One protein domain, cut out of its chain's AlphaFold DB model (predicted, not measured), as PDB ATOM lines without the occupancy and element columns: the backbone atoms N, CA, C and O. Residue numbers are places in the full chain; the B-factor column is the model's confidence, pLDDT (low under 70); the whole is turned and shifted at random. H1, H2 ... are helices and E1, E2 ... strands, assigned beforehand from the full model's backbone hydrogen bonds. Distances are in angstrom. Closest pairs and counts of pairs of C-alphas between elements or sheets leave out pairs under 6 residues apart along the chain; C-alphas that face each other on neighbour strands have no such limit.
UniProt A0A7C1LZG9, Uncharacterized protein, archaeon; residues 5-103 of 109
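Overview. This is residues 5 to 103 of the 109 residues of an uncharacterized protein of archaeon (UniProt A0A7C1LZG9). Look for a small twisted sheet of four parallel strands between two helices, H1 covering one face and H2 the other: three layers. A short third helix, H3, packs side by side with H2, and the long loop before it reaches out round Arg 91 at one end of the longest axis. The printed part has 99 residues with three named helices and four named strands, in the order E1 H1 E2 E3 H2 E4 H3; the sheet runs E3 E2 E1 E4. The class is mixed, helices and strands; the whole is compact, radius of gyration of the C-alphas 13.8 A, but elongated, 47 by 29 by 19 A.

Arrangement. Start at inner strand E1, residues 6 to 9: N 9 and O 77 of parallel edge strand E4, residues 75 to 78, are within hydrogen-bond range at 2.8 A. Its other neighbour is E2, residues 39 to 44, with N 42 and O 8 at 2.8 A. Edge strand E3, residues 52 to 55, has O 53 2.9 A from N 43 of E2. H1, residues 18 to 33, is on the sheet at a height of 9.9 A, over E2 and E1, along the strands; its closest C-alphas to E2 are Gln 31 and Ile 39, 7.2 A. H2, residues 61 to 71, is on the opposite face at a height of 9.3 A; its closest C-alphas to E3 are Val 64 and Ile 55, 7.5 A. E1, H1, E2 form a strand-helix-strand unit, a helix between parallel neighbours; E3, H2, E4 form a split one, with E2 and E1 between its strands; both crossovers are right-handed. H3, residues 98 to 103, touches H2, closest C-alphas Phe 99 and Trp 61, 5.9 A, at a shallow tilt of 14 degrees, the same way. In H1, H2 and H3 every O i to N i+4 pair is within hydrogen-bond range.

Along the chain. Find C-alpha 6 at (0.591, -40.030, -9.731), where E1 begins. From C-alpha 18 at (-16.322, -32.778, -20.083) H1 runs 22.6 A; E2 spans 16.7 A and H2 14.9 A. H3 ends at C-alpha 103, (-7.907, -44.405, -0.184).

Size, cuts and confidence. The C-alphas farthest apart are those of Pro 35 and Arg 91, 47.6 A. The printed part has no cut; residues 79 to 97 make the long link. Mean pLDDT of the printed part is 77.9; residues 45 to 50, 54 to 59, 80 to 88 and 94 to 103 are under 70.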
ATOM      1  N   PRO A   5       4.329 -43.073  -8.725       92.31
ATOM      2  CA  PRO A   5       3.528 -42.440  -9.760       92.31
ATOM      3  C   PRO A   5       2.429 -41.558  -9.165       92.31
ATOM      4  O   PRO A   5       2.045 -41.703  -7.999       92.31
ATOM      5  N   ILE A   6       1.897 -40.653  -9.978       91.88
ATOM      6  CA  ILE A   6       0.591 -40.030  -9.731       91.88
ATOM      7  C   ILE A   6      -0.445 -40.855 -10.486       91.88
ATOM      8  O   ILE A   6      -0.230 -41.198 -11.645       91.88
ATOM      9  N   VAL A   7      -1.549 -41.196  -9.828       91.12
ATOM     10  CA  VAL A   7      -2.623 -41.983 -10.445       91.12
ATOM     11  C   VAL A   7      -3.859 -41.108 -10.599       91.12
ATOM     12  O   VAL A   7      -4.368 -40.587  -9.609       91.12
ATOM     13  N   ILE A   8      -4.344 -40.968 -11.828       89.62
ATOM     14  CA  ILE A   8      -5.612 -40.318 -12.156       89.62
ATOM     15  C   ILE A   8      -6.677 -41.402 -12.293       89.62
ATOM     16  O   ILE A   8      -6.465 -42.396 -12.979       89.62
ATOM     17  N   ILE A   9      -7.821 -41.219 -11.646       87.69
ATOM     18  CA  ILE A   9      -8.997 -42.078 -11.790       87.69
ATOM     19  C   ILE A   9     -10.133 -41.200 -12.280       87.69
ATOM     20  O   ILE A   9     -10.692 -40.415 -11.512       87.69
ATOM     21  N   SER A  10     -10.435 -41.310 -13.566       86.56
ATOM     22  CA  SER A  10     -11.446 -40.489 -14.221       86.56
ATOM     23  C   SER A  10     -11.965 -41.175 -15.483       86.56
ATOM     24  O   SER A  10     -11.448 -42.205 -15.914       86.56
ATOM     25  N   SER A  11     -13.024 -40.614 -16.062       84.94
ATOM     26  CA  SER A  11     -13.335 -40.829 -17.470       84.94
ATOM     27  C   SER A  11     -12.195 -40.213 -18.290       84.94
ATOM     28  O   SER A  11     -11.590 -39.230 -17.870       84.94
ATOM     29  N   TYR A  12     -11.852 -40.802 -19.434       86.69
ATOM     30  CA  TYR A  12     -10.684 -40.376 -20.210       86.69
ATOM     31  C   TYR A  12     -10.950 -40.486 -21.722       86.69
ATOM     32  O   TYR A  12     -11.774 -41.317 -22.124       86.69
ATOM     33  N   PRO A  13     -10.298 -39.670 -22.581       84.50
ATOM     34  CA  PRO A  13     -10.452 -39.771 -24.029       84.50
ATOM     35  C   PRO A  13     -10.180 -41.194 -24.535       84.50
ATOM     36  O   PRO A  13      -9.269 -41.860 -24.034       84.50
ATOM     37  N   PRO A  14     -10.944 -41.682 -25.530       83.00
ATOM     38  CA  PRO A  14     -11.790 -40.963 -26.485       83.00
ATOM     39  C   PRO A  14     -13.234 -40.700 -26.023       83.00
ATOM     40  O   PRO A  14     -14.046 -40.251 -26.831       83.00
ATOM     41  N   ARG A  15     -13.591 -40.964 -24.757       80.56
ATOM     42  CA  ARG A  15     -14.933 -40.647 -24.255       80.56
ATOM     43  C   ARG A  15     -15.197 -39.145 -24.378       80.56
ATOM     44  O   ARG A  15     -14.534 -38.337 -23.739       80.56
ATOM     45  N   LEU A  16     -16.194 -38.772 -25.177       78.62
ATOM     46  CA  LEU A  16     -16.563 -37.375 -25.412       78.62
ATOM     47  C   LEU A  16     -17.429 -36.849 -24.260       78.62
ATOM     48  O   LEU A  16     -18.647 -36.736 -24.374       78.62
ATOM     49  N   CYS A  17     -16.796 -36.559 -23.125       82.88
ATOM     50  CA  CYS A  17     -17.439 -35.933 -21.972       82.88
ATOM     51  C   CYS A  17     -16.521 -34.872 -21.352       82.88
ATOM     52  O   CYS A  17     -15.301 -34.966 -21.462       82.88
ATOM     53  N   GLY A  18     -17.102 -33.877 -20.673       84.56
ATOM     54  CA  GLY A  18     -16.322 -32.778 -20.083       84.56
ATOM     55  C   GLY A  18     -15.288 -33.244 -19.052       84.56
ATOM     56  O   GLY A  18     -14.220 -32.658 -18.946       84.56
ATOM     57  N   ILE A  19     -15.578 -34.341 -18.349       85.69
ATOM     58  CA  ILE A  19     -14.673 -34.970 -17.378       85.69
ATOM     59  C   ILE A  19     -13.445 -35.565 -18.077       85.69
ATOM     60  O   ILE A  19     -12.328 -35.359 -17.627       85.69
ATOM     61  N   ALA A  20     -13.628 -36.237 -19.215       86.38
ATOM     62  CA  ALA A  20     -12.513 -36.782 -19.985       86.38
ATOM     63  C   ALA A  20     -11.578 -35.680 -20.499       86.38
ATOM     64  O   ALA A  20     -10.361 -35.810 -20.380       86.38
ATOM     65  N   THR A  21     -12.135 -34.581 -21.015       88.69
ATOM     66  CA  THR A  21     -11.340 -33.418 -21.435       88.69
ATOM     67  C   THR A  21     -10.581 -32.808 -20.259       88.69
ATOM     68  O   THR A  21      -9.375 -32.596 -20.350       88.69
ATOM     69  N   PHE A  22     -11.254 -32.596 -19.127       89.94
ATOM     70  CA  PHE A  22     -10.616 -32.045 -17.934       89.94
ATOM     71  C   PHE A  22      -9.500 -32.958 -17.396       89.94
ATOM     72  O   PHE A  22      -8.409 -32.478 -17.089       89.94
ATOM     73  N   ALA A  23      -9.721 -34.274 -17.352       89.75
ATOM     74  CA  ALA A  23      -8.724 -35.245 -16.911       89.75
ATOM     75  C   ALA A  23      -7.479 -35.271 -17.817       89.75
ATOM     76  O   ALA A  23      -6.358 -35.429 -17.325       89.75
ATOM     77  N   GLU A  24      -7.648 -35.109 -19.133       91.31
ATOM     78  CA  GLU A  24      -6.540 -34.997 -20.086       91.31
ATOM     79  C   GLU A  24      -5.727 -33.712 -19.857       91.31
ATOM     80  O   GLU A  24      -4.503 -33.779 -19.714       91.31
ATOM     81  N   GLU A  25      -6.396 -32.564 -19.725       91.31
ATOM     82  CA  GLU A  25      -5.750 -31.278 -19.433       91.31
ATOM     83  C   GLU A  25      -5.005 -31.300 -18.086       91.31
ATOM     84  O   GLU A  25      -3.853 -30.859 -17.989       91.31
ATOM     85  N   ALA A  26      -5.622 -31.876 -17.051       90.88
ATOM     86  CA  ALA A  26      -5.009 -32.052 -15.740       90.88
ATOM     87  C   ALA A  26      -3.758 -32.939 -15.825       90.88
ATOM     88  O   ALA A  26      -2.710 -32.591 -15.268       90.88
ATOM     89  N   ARG A  27      -3.818 -34.052 -16.573       91.50
ATOM     90  CA  ARG A  27      -2.658 -34.925 -16.808       91.50
ATOM     91  C   ARG A  27      -1.511 -34.158 -17.458       91.50
ATOM     92  O   ARG A  27      -0.371 -34.270 -17.005       91.50
ATOM     93  N   GLU A  28      -1.795 -33.366 -18.491       91.94
ATOM     94  CA  GLU A  28      -0.777 -32.551 -19.158       91.94
ATOM     95  C   GLU A  28      -0.148 -31.516 -18.224       91.94
ATOM     96  O   GLU A  28       1.074 -31.336 -18.224       91.94
ATOM     97  N   PHE A  29      -0.962 -30.841 -17.412       92.50
ATOM     98  CA  PHE A  29      -0.484 -29.857 -16.447       92.50
ATOM     99  C   PHE A  29       0.432 -30.494 -15.392       92.50
ATOM    100  O   PHE A  29       1.525 -29.990 -15.103       92.50
ATOM    101  N   ILE A  30       0.035 -31.646 -14.847       89.31
ATOM    102  CA  ILE A  30       0.847 -32.391 -13.880       89.31
ATOM    103  C   ILE A  30       2.153 -32.858 -14.537       89.31
ATOM    104  O   ILE A  30       3.217 -32.712 -13.936       89.31
ATOM    105  N   GLN A  31       2.115 -33.343 -15.781       91.06
ATOM    106  CA  GLN A  31       3.318 -33.797 -16.487       91.06
ATOM    107  C   GLN A  31       4.319 -32.656 -16.701       91.06
ATOM    108  O   GLN A  31       5.517 -32.838 -16.483       91.06
ATOM    109  N   LYS A  32       3.830 -31.466 -17.075       90.88
ATOM    110  CA  LYS A  32       4.651 -30.255 -17.245       90.88
ATOM    111  C   LYS A  32       5.300 -29.814 -15.931       90.88
ATOM    112  O   LYS A  32       6.459 -29.408 -15.921       90.88
ATOM    113  N   THR A  33       4.580 -29.910 -14.814       89.81
ATOM    114  CA  THR A  33       5.075 -29.483 -13.490       89.81
ATOM    115  C   THR A  33       5.922 -30.547 -12.780       89.81
ATOM    116  O   THR A  33       6.710 -30.218 -11.887       89.81
ATOM    117  N   LYS A  34       5.782 -31.823 -13.157       87.94
ATOM    118  CA  LYS A  34       6.486 -32.980 -12.584       87.94
ATOM    119  C   LYS A  34       7.045 -33.896 -13.691       87.94
ATOM    120  O   LYS A  34       6.672 -35.066 -13.747       87.94
ATOM    121  N   PRO A  35       7.996 -33.422 -14.520       86.81
ATOM    122  CA  PRO A  35       8.466 -34.158 -15.701       86.81
ATOM    123  C   PRO A  35       9.095 -35.521 -15.378       86.81
ATOM    124  O   PRO A  35       8.995 -36.447 -16.171       86.81
ATOM    125  N   ASN A  36       9.689 -35.667 -14.191       89.31
ATOM    126  CA  ASN A  36      10.359 -36.900 -13.764       89.31
ATOM    127  C   ASN A  36       9.437 -37.870 -13.007       89.31
ATOM    128  O   ASN A  36       9.927 -38.804 -12.373       89.31
ATOM    129  N   ARG A  37       8.122 -37.623 -12.987       88.94
ATOM    130  CA  ARG A  37       7.160 -38.491 -12.311       88.94
ATOM    131  C   ARG A  37       6.205 -39.088 -13.329       88.94
ATOM    132  O   ARG A  37       5.591 -38.369 -14.108       88.94
ATOM    133  N   GLU A  38       6.087 -40.406 -13.281       91.25
ATOM    134  CA  GLU A  38       5.137 -41.150 -14.095       91.25
ATOM    135  C   GLU A  38       3.700 -40.809 -13.683       91.25
ATOM    136  O   GLU A  38       3.389 -40.684 -12.490       91.25
ATOM    137  N   ILE A  39       2.833 -40.654 -14.682       90.88
ATOM    138  CA  ILE A  39       1.407 -40.412 -14.488       90.88
ATOM    139  C   ILE A  39       0.644 -41.551 -15.147       90.88
ATOM    140  O   ILE A  39       0.741 -41.762 -16.353       90.88
ATOM    141  N   LEU A  40      -0.120 -42.266 -14.331       91.88
ATOM    142  CA  LEU A  40      -0.933 -43.403 -14.737       91.88
ATOM    143  C   LEU A  40      -2.401 -43.003 -14.682       91.88
ATOM    144  O   LEU A  40      -2.819 -42.310 -13.756       91.88
ATOM    145  N   VAL A  41      -3.193 -43.468 -15.635       89.38
ATOM    146  CA  VAL A  41      -4.636 -43.235 -15.665       89.38
ATOM    147  C   VAL A  41      -5.346 -44.567 -15.454       89.38
ATOM    148  O   VAL A  41      -4.942 -45.592 -15.988       89.38
ATOM    149  N   ILE A  42      -6.403 -44.582 -14.658       87.19
ATOM    150  CA  ILE A  42      -7.326 -45.704 -14.536       87.19
ATOM    151  C   ILE A  42      -8.692 -45.186 -15.003       87.19
ATOM    152  O   ILE A  42      -9.225 -44.250 -14.412       87.19
ATOM    153  N   SER A  43      -9.224 -45.759 -16.080       84.62
ATOM    154  CA  SER A  43     -10.441 -45.295 -16.766       84.62
ATOM    155  C   SER A  43     -11.256 -46.485 -17.277       84.62
ATOM    156  O   SER A  43     -10.806 -47.624 -17.213       84.62
ATOM    157  N   HIS A  44     -12.459 -46.247 -17.789       73.88
ATOM    158  CA  HIS A  44     -13.264 -47.245 -18.494       73.88
ATOM    159  C   HIS A  44     -12.524 -47.853 -19.708       73.88
ATOM    160  O   HIS A  44     -11.556 -47.296 -20.230       73.88
ATOM    161  N   THR A  45     -12.977 -49.031 -20.150       67.12
ATOM    162  CA  THR A  45     -12.373 -49.819 -21.246       67.12
ATOM    163  C   THR A  45     -12.353 -49.117 -22.602       67.12
ATOM    164  O   THR A  45     -11.614 -49.526 -23.486       67.12
ATOM    165  N   ASP A  46     -13.163 -48.075 -22.788       65.19
ATOM    166  CA  ASP A  46     -13.196 -47.260 -24.004       65.19
ATOM    167  C   ASP A  46     -11.927 -46.409 -24.193       65.19
ATOM    168  O   ASP A  46     -11.661 -45.975 -25.311       65.19
ATOM    169  N   ALA A  47     -11.119 -46.218 -23.145       59.88
ATOM    170  CA  ALA A  47      -9.896 -45.411 -23.145       59.88
ATOM    171  C   ALA A  47      -8.591 -46.209 -23.343       59.88
ATOM    172  O   ALA A  47      -7.543 -45.800 -22.851       59.88
ATOM    173  N   GLU A  48      -8.614 -47.353 -24.029       61.06
ATOM    174  CA  GLU A  48      -7.440 -48.230 -24.159       61.06
ATOM    175  C   GLU A  48      -6.241 -47.526 -24.842       61.06
ATOM    176  O   GLU A  48      -6.243 -47.266 -26.047       61.06
ATOM    177  N   ARG A  49      -5.213 -47.181 -24.049       68.25
ATOM    178  CA  ARG A  49      -3.932 -46.581 -24.473       68.25
ATOM    179  C   ARG A  49      -2.811 -46.971 -23.504       68.25
ATOM    180  O   ARG A  49      -3.060 -47.466 -22.405       68.25
ATOM    181  N   GLU A  50      -1.566 -46.696 -23.893       65.81
ATOM    182  CA  GLU A  50      -0.405 -46.813 -23.003       65.81
ATOM    183  C   GLU A  50      -0.617 -45.980 -21.723       65.81
ATOM    184  O   GLU A  50      -1.069 -44.836 -21.784       65.81
ATOM    185  N   ASN A  51      -0.311 -46.566 -20.561       70.44
ATOM    186  CA  ASN A  51      -0.526 -45.992 -19.222       70.44
ATOM    187  C   ASN A  51      -1.989 -45.784 -18.797       70.44
ATOM    188  O   ASN A  51      -2.230 -45.116 -17.788       70.44
ATOM    189  N   ILE A  52      -2.954 -46.385 -19.506       75.31
ATOM    190  CA  ILE A  52      -4.367 -46.385 -19.117       75.31
ATOM    191  C   ILE A  52      -4.806 -47.792 -18.705       75.31
ATOM    192  O   ILE A  52      -4.741 -48.739 -19.484       75.31
ATOM    193  N   PHE A  53      -5.264 -47.940 -17.461       73.25
ATOM    194  CA  PHE A  53      -5.775 -49.199 -16.926       73.25
ATOM    195  C   PHE A  53      -7.306 -49.250 -17.029       73.25
ATOM    196  O   PHE A  53      -7.967 -48.406 -16.419       73.25
ATOM    197  N   PRO A  54      -7.874 -50.237 -17.739       65.69
ATOM    198  CA  PRO A  54      -9.312 -50.332 -17.954       65.69
ATOM    199  C   PRO A  54     -10.090 -50.763 -16.698       65.69
ATOM    200  O   PRO A  54      -9.627 -51.582 -15.896       65.69
ATOM    201  N   ILE A  55     -11.316 -50.254 -16.569       69.00
ATOM    202  CA  ILE A  55     -12.274 -50.526 -15.495       69.00
ATOM    203  C   ILE A  55     -13.534 -51.211 -16.052       69.00
ATOM    204  O   ILE A  55     -14.117 -50.729 -17.019       69.00
ATOM    205  N   ASN A  56     -14.006 -52.269 -15.371       58.56
ATOM    206  CA  ASN A  56     -15.314 -52.904 -15.603       58.56
ATOM    207  C   ASN A  56     -16.344 -52.521 -14.515       58.56
ATOM    208  O   ASN A  56     -16.054 -52.590 -13.319       58.56
ATOM    209  N   ASP A  57     -17.565 -52.200 -14.950       64.31
ATOM    210  CA  ASP A  57     -18.554 -51.338 -14.272       64.31
ATOM    211  C   ASP A  57     -19.118 -51.855 -12.923       64.31
ATOM    212  O   ASP A  57     -19.131 -51.154 -11.916       64.31
ATOM    213  N   ILE A  58     -19.533 -53.123 -12.823       55.22
ATOM    214  CA  ILE A  58     -20.403 -53.563 -11.701       55.22
ATOM    215  C   ILE A  58     -19.668 -53.676 -10.347       55.22
ATOM    216  O   ILE A  58     -20.283 -53.630  -9.282       55.22
ATOM    217  N   LYS A  59     -18.343 -53.850 -10.346       65.31
ATOM    218  CA  LYS A  59     -17.522 -53.963  -9.120       65.31
ATOM    219  C   LYS A  59     -16.201 -53.223  -9.261       65.31
ATOM    220  O   LYS A  59     -15.201 -53.669  -8.702       65.31
ATOM    221  N   TRP A  60     -16.202 -52.124 -10.007       71.56
ATOM    222  CA  TRP A  60     -15.004 -51.400 -10.418       71.56
ATOM    223  C   TRP A  60     -14.062 -51.043  -9.257       71.56
ATOM    224  O   TRP A  60     -12.843 -51.138  -9.375       71.56
ATOM    225  N   TRP A  61     -14.608 -50.697  -8.090       73.81
ATOM    226  CA  TRP A  61     -13.807 -50.156  -6.995       73.81
ATOM    227  C   TRP A  61     -12.846 -51.170  -6.370       73.81
ATOM    228  O   TRP A  61     -11.790 -50.787  -5.871       73.81
ATOM    229  N   LYS A  62     -13.179 -52.469  -6.380       76.81
ATOM    230  CA  LYS A  62     -12.318 -53.527  -5.820       76.81
ATOM    231  C   LYS A  62     -11.010 -53.697  -6.604       76.81
ATOM    232  O   LYS A  62      -9.954 -53.613  -5.973       76.81
ATOM    233  N   PRO A  63     -11.032 -53.937  -7.931       79.19
ATOM    234  CA  PRO A  63      -9.815 -54.025  -8.724       79.19
ATOM    235  C   PRO A  63      -9.055 -52.699  -8.738       79.19
ATOM    236  O   PRO A  63      -7.834 -52.730  -8.621       79.19
ATOM    237  N   VAL A  64      -9.738 -51.549  -8.768       81.06
ATOM    238  CA  VAL A  64      -9.066 -50.239  -8.718       81.06
ATOM    239  C   VAL A  64      -8.362 -50.014  -7.378       81.06
ATOM    240  O   VAL A  64      -7.198 -49.624  -7.361       81.06
ATOM    241  N   ALA A  65      -9.002 -50.333  -6.248       82.06
ATOM    242  CA  ALA A  65      -8.366 -50.232  -4.935       82.06
ATOM    243  C   ALA A  65      -7.162 -51.176  -4.805       82.06
ATOM    244  O   ALA A  65      -6.125 -50.768  -4.287       82.06
ATOM    245  N   LYS A  66      -7.275 -52.416  -5.302       84.12
ATOM    246  CA  LYS A  66      -6.150 -53.360  -5.335       84.12
ATOM    247  C   LYS A  66      -4.999 -52.802  -6.176       84.12
ATOM    248  O   LYS A  66      -3.876 -52.742  -5.694       84.12
ATOM    249  N   LYS A  67      -5.299 -52.307  -7.378       84.75
ATOM    250  CA  LYS A  67      -4.314 -51.705  -8.280       84.75
ATOM    251  C   LYS A  67      -3.621 -50.500  -7.645       84.75
ATOM    252  O   LYS A  67      -2.409 -50.391  -7.749       84.75
ATOM    253  N   ILE A  68      -4.349 -49.629  -6.945       86.12
ATOM    254  CA  ILE A  68      -3.756 -48.505  -6.205       86.12
ATOM    255  C   ILE A  68      -2.794 -48.992  -5.121       86.12
ATOM    256  O   ILE A  68      -1.716 -48.421  -4.970       86.12
ATOM    257  N   ILE A  69      -3.180 -50.013  -4.353       86.75
ATOM    258  CA  ILE A  69      -2.316 -50.575  -3.308       86.75
ATOM    259  C   ILE A  69      -1.035 -51.135  -3.940       86.75
ATOM    260  O   ILE A  69       0.051 -50.824  -3.456       86.75
ATOM    261  N   ASP A  70      -1.164 -51.870  -5.048       86.75
ATOM    262  CA  ASP A  70      -0.037 -52.451  -5.784       86.75
ATOM    263  C   ASP A  70       0.883 -51.365  -6.384       86.75
ATOM    264  O   ASP A  70       2.104 -51.483  -6.329       86.75
ATOM    265  N   LEU A  71       0.310 -50.281  -6.923       87.31
ATOM    266  CA  LEU A  71       1.051 -49.155  -7.508       87.31
ATOM    267  C   LEU A  71       1.718 -48.254  -6.456       87.31
ATOM    268  O   LEU A  71       2.656 -47.530  -6.783       87.31
ATOM    269  N   ASN A  72       1.220 -48.260  -5.214       89.81
ATOM    270  CA  ASN A  72       1.670 -47.410  -4.108       89.81
ATOM    271  C   ASN A  72       1.969 -45.950  -4.541       89.81
ATOM    272  O   ASN A  72       3.104 -45.470  -4.393       89.81
ATOM    273  N   PRO A  73       0.970 -45.231  -5.087       89.94
ATOM    274  CA  PRO A  73       1.189 -43.936  -5.709       89.94
ATOM    275  C   PRO A  73       1.584 -42.857  -4.700       89.94
ATOM    276  O   PRO A  73       1.308 -42.937  -3.496       89.94
ATOM    277  N   TYR A  74       2.216 -41.806  -5.214       89.75
ATOM    278  CA  TYR A  74       2.520 -40.590  -4.470       89.75
ATOM    279  C   TYR A  74       1.235 -39.835  -4.113       89.75
ATOM    280  O   TYR A  74       1.035 -39.469  -2.956       89.75
ATOM    281  N   ALA A  75       0.363 -39.647  -5.103       88.25
ATOM    282  CA  ALA A  75      -0.917 -38.961  -4.984       88.25
ATOM    283  C   ALA A  75      -1.942 -39.588  -5.931       88.25
ATOM    284  O   ALA A  75      -1.573 -40.201  -6.938       88.25
ATOM    285  N   ILE A  76      -3.216 -39.427  -5.585       87.25
ATOM    286  CA  ILE A  76      -4.344 -39.897  -6.383       87.25
ATOM    287  C   ILE A  76      -5.235 -38.699  -6.694       87.25
ATOM    288  O   ILE A  76      -5.679 -38.005  -5.777       87.25
ATOM    289  N   HIS A  77      -5.481 -38.484  -7.983       87.19
ATOM    290  CA  HIS A  77      -6.436 -37.517  -8.515       87.19
ATOM    291  C   HIS A  77      -7.698 -38.288  -8.897       87.19
ATOM    292  O   HIS A  77      -7.660 -39.123  -9.797       87.19
ATOM    293  N   LEU A  78      -8.791 -38.086  -8.169       83.62
ATOM    294  CA  LEU A  78     -10.034 -38.841  -8.352       83.62
ATOM    295  C   LEU A  78     -11.134 -37.892  -8.799       83.62
ATOM    296  O   LEU A  78     -11.479 -36.969  -8.061       83.62
ATOM    297  N   GLU A  79     -11.732 -38.166  -9.951       77.81
ATOM    298  CA  GLU A  79     -12.822 -37.348 -10.467       77.81
ATOM    299  C   GLU A  79     -14.200 -37.947 -10.188       77.81
ATOM    300  O   GLU A  79     -14.385 -39.152  -9.990       77.81
ATOM    301  N   HIS A  80     -15.157 -37.021 -10.125       62.28
ATOM    302  CA  HIS A  80     -16.500 -37.094  -9.553       62.28
ATOM    303  C   HIS A  80     -17.256 -38.426  -9.748       62.28
ATOM    304  O   HIS A  80     -17.905 -38.903  -8.818       62.28
ATOM    305  N   GLU A  81     -17.149 -39.074 -10.906       58.00
ATOM    306  CA  GLU A  81     -17.937 -40.275 -11.230       58.00
ATOM    307  C   GLU A  81     -17.549 -41.519 -10.411       58.00
ATOM    308  O   GLU A  81     -18.395 -42.370 -10.149       58.00
ATOM    309  N   TYR A  82     -16.311 -41.598  -9.918       59.75
ATOM    310  CA  TYR A  82     -15.791 -42.780  -9.215       59.75
ATOM    311  C   TYR A  82     -15.730 -42.596  -7.688       59.75
ATOM    312  O   TYR A  82     -15.325 -43.488  -6.950       59.75
ATOM    313  N   GLY A  83     -16.109 -41.429  -7.163       55.06
ATOM    314  CA  GLY A  83     -15.970 -41.113  -5.734       55.06
ATOM    315  C   GLY A  83     -17.278 -40.968  -4.959       55.06
ATOM    316  O   GLY A  83     -17.243 -40.975  -3.724       55.06
ATOM    317  N   LEU A  84     -18.405 -40.798  -5.657       51.69
ATOM    318  CA  LEU A  84     -19.616 -40.211  -5.071       51.69
ATOM    319  C   LEU A  84     -20.807 -41.155  -4.922       51.69
ATOM    320  O   LEU A  84     -21.623 -40.924  -4.031       51.69
ATOM    321  N   TYR A  85     -20.900 -42.223  -5.714       55.00
ATOM    322  CA  TYR A  85     -22.077 -43.089  -5.692       55.00
ATOM    323  C   TYR A  85     -21.829 -44.372  -4.902       55.00
ATOM    324  O   TYR A  85     -20.924 -45.149  -5.199       55.00
ATOM    325  N   GLU A  86     -22.660 -44.581  -3.882       63.09
ATOM    326  CA  GLU A  86     -22.800 -45.862  -3.198       63.09
ATOM    327  C   GLU A  86     -23.483 -46.844  -4.154       63.09
ATOM    328  O   GLU A  86     -24.619 -46.620  -4.578       63.09
ATOM    329  N   TYR A  87     -22.815 -47.951  -4.474       63.53
ATOM    330  CA  TYR A  87     -23.487 -49.043  -5.167       63.53
ATOM    331  C   TYR A  87     -24.378 -49.782  -4.172       63.53
ATOM    332  O   TYR A  87     -23.875 -50.323  -3.186       63.53
ATOM    333  N   ARG A  88     -25.686 -49.836  -4.444       65.56
ATOM    334  CA  ARG A  88     -26.645 -50.674  -3.713       65.56
ATOM    335  C   ARG A  88     -27.021 -51.881  -4.556       65.56
ATOM    336  O   ARG A  88     -27.408 -51.733  -5.713       65.56
ATOM    337  N   ASP A  89     -26.903 -53.070  -3.980       72.69
ATOM    338  CA  ASP A  89     -27.348 -54.293  -4.641       72.69
ATOM    339  C   ASP A  89     -28.887 -54.410  -4.661       72.69
ATOM    340  O   ASP A  89     -29.611 -53.596  -4.084       72.69
ATOM    341  N   ILE A  90     -29.409 -55.466  -5.300       75.31
ATOM    342  CA  ILE A  90     -30.858 -55.742  -5.377       75.31
ATOM    343  C   ILE A  90     -31.528 -55.934  -4.004       75.31
ATOM    344  O   ILE A  90     -32.750 -55.967  -3.917       75.31
ATOM    345  N   ARG A  91     -30.739 -56.109  -2.938       76.69
ATOM    346  CA  ARG A  91     -31.196 -56.283  -1.553       76.69
ATOM    347  C   ARG A  91     -31.166 -54.958  -0.782       76.69
ATOM    348  O   ARG A  91     -31.472 -54.949   0.406       76.69
ATOM    349  N   GLY A  92     -30.791 -53.854  -1.434       75.19
ATOM    350  CA  GLY A  92     -30.661 -52.531  -0.826       75.19
ATOM    351  C   GLY A  92     -29.396 -52.350   0.015       75.19
ATOM    352  O   GLY A  92     -29.286 -51.344   0.717       75.19
ATOM    353  N   ILE A  93     -28.446 -53.291  -0.036       72.19
ATOM    354  CA  ILE A  93     -27.201 -53.222   0.733       72.19
ATOM    355  C   ILE A  93     -26.182 -52.412  -0.066       72.19
ATOM    356  O   ILE A  93     -25.789 -52.793  -1.169       72.19
ATOM    357  N   GLY A  94     -25.766 -51.287   0.509       65.56
ATOM    358  CA  GLY A  94     -24.767 -50.395  -0.060       65.56
ATOM    359  C   GLY A  94     -23.329 -50.864   0.151       65.56
ATOM    360  O   GLY A  94     -23.011 -51.571   1.108       65.56
ATOM    361  N   ASP A  95     -22.420 -50.430  -0.718       64.75
ATOM    362  CA  ASP A  95     -20.979 -50.597  -0.531       64.75
ATOM    363  C   ASP A  95     -20.357 -49.552   0.422       64.75
ATOM    364  O   ASP A  95     -19.148 -49.598   0.674       64.75
ATOM    365  N   PHE A  96     -21.173 -48.662   1.008       63.72
ATOM    366  CA  PHE A  96     -20.812 -47.643   2.005       63.72
ATOM    367  C   PHE A  96     -19.639 -46.739   1.596       63.72
ATOM    368  O   PHE A  96     -18.849 -46.317   2.456       63.72
ATOM    369  N   CYS A  97     -19.469 -46.493   0.292       61.28
ATOM    370  CA  CYS A  97     -18.336 -45.748  -0.260       61.28
ATOM    371  C   CYS A  97     -16.981 -46.305   0.230       61.28
ATOM    372  O   CYS A  97     -16.052 -45.556   0.556       61.28
ATOM    373  N   GLN A  98     -16.861 -47.636   0.338       62.38
ATOM    374  CA  GLN A  98     -15.661 -48.314   0.847       62.38
ATOM    375  C   GLN A  98     -14.375 -47.925   0.112       62.38
ATOM    376  O   GLN A  98     -13.299 -47.942   0.715       62.38
ATOM    377  N   PHE A  99     -14.484 -47.555  -1.165       64.19
ATOM    378  CA  PHE A  99     -13.377 -47.027  -1.954       64.19
ATOM    379  C   PHE A  99     -12.756 -45.788  -1.303       64.19
ATOM    380  O   PHE A  99     -11.571 -45.779  -0.972       64.19
ATOM    381  N   ARG A 100     -13.587 -44.783  -1.002       62.22
ATOM    382  CA  ARG A 100     -13.166 -43.549  -0.335       62.22
ATOM    383  C   ARG A 100     -12.492 -43.864   1.003       62.22
ATOM    384  O   ARG A 100     -11.371 -43.425   1.245       62.22
ATOM    385  N   LYS A 101     -13.105 -44.705   1.845       58.22
ATOM    386  CA  LYS A 101     -12.548 -45.073   3.166       58.22
ATOM    387  C   LYS A 101     -11.161 -45.723   3.091       58.22
ATOM    388  O   LYS A 101     -10.345 -45.494   3.978       58.22
ATOM    389  N   ARG A 102     -10.882 -46.515   2.051       62.59
ATOM    390  CA  ARG A 102      -9.585 -47.189   1.872       62.59
ATOM    391  C   ARG A 102      -8.483 -46.272   1.332       62.59
ATOM    392  O   ARG A 102      -7.313 -46.572   1.544       62.59
ATOM    393  N   ILE A 103      -8.841 -45.177   0.655       62.94
ATOM    394  CA  ILE A 103      -7.907 -44.405  -0.184       62.94
ATOM    395  C   ILE A 103      -7.665 -42.972   0.334       62.94
ATOM    396  O   ILE A 103      -6.690 -42.331  -0.053       62.94
TER     397      ILE A 103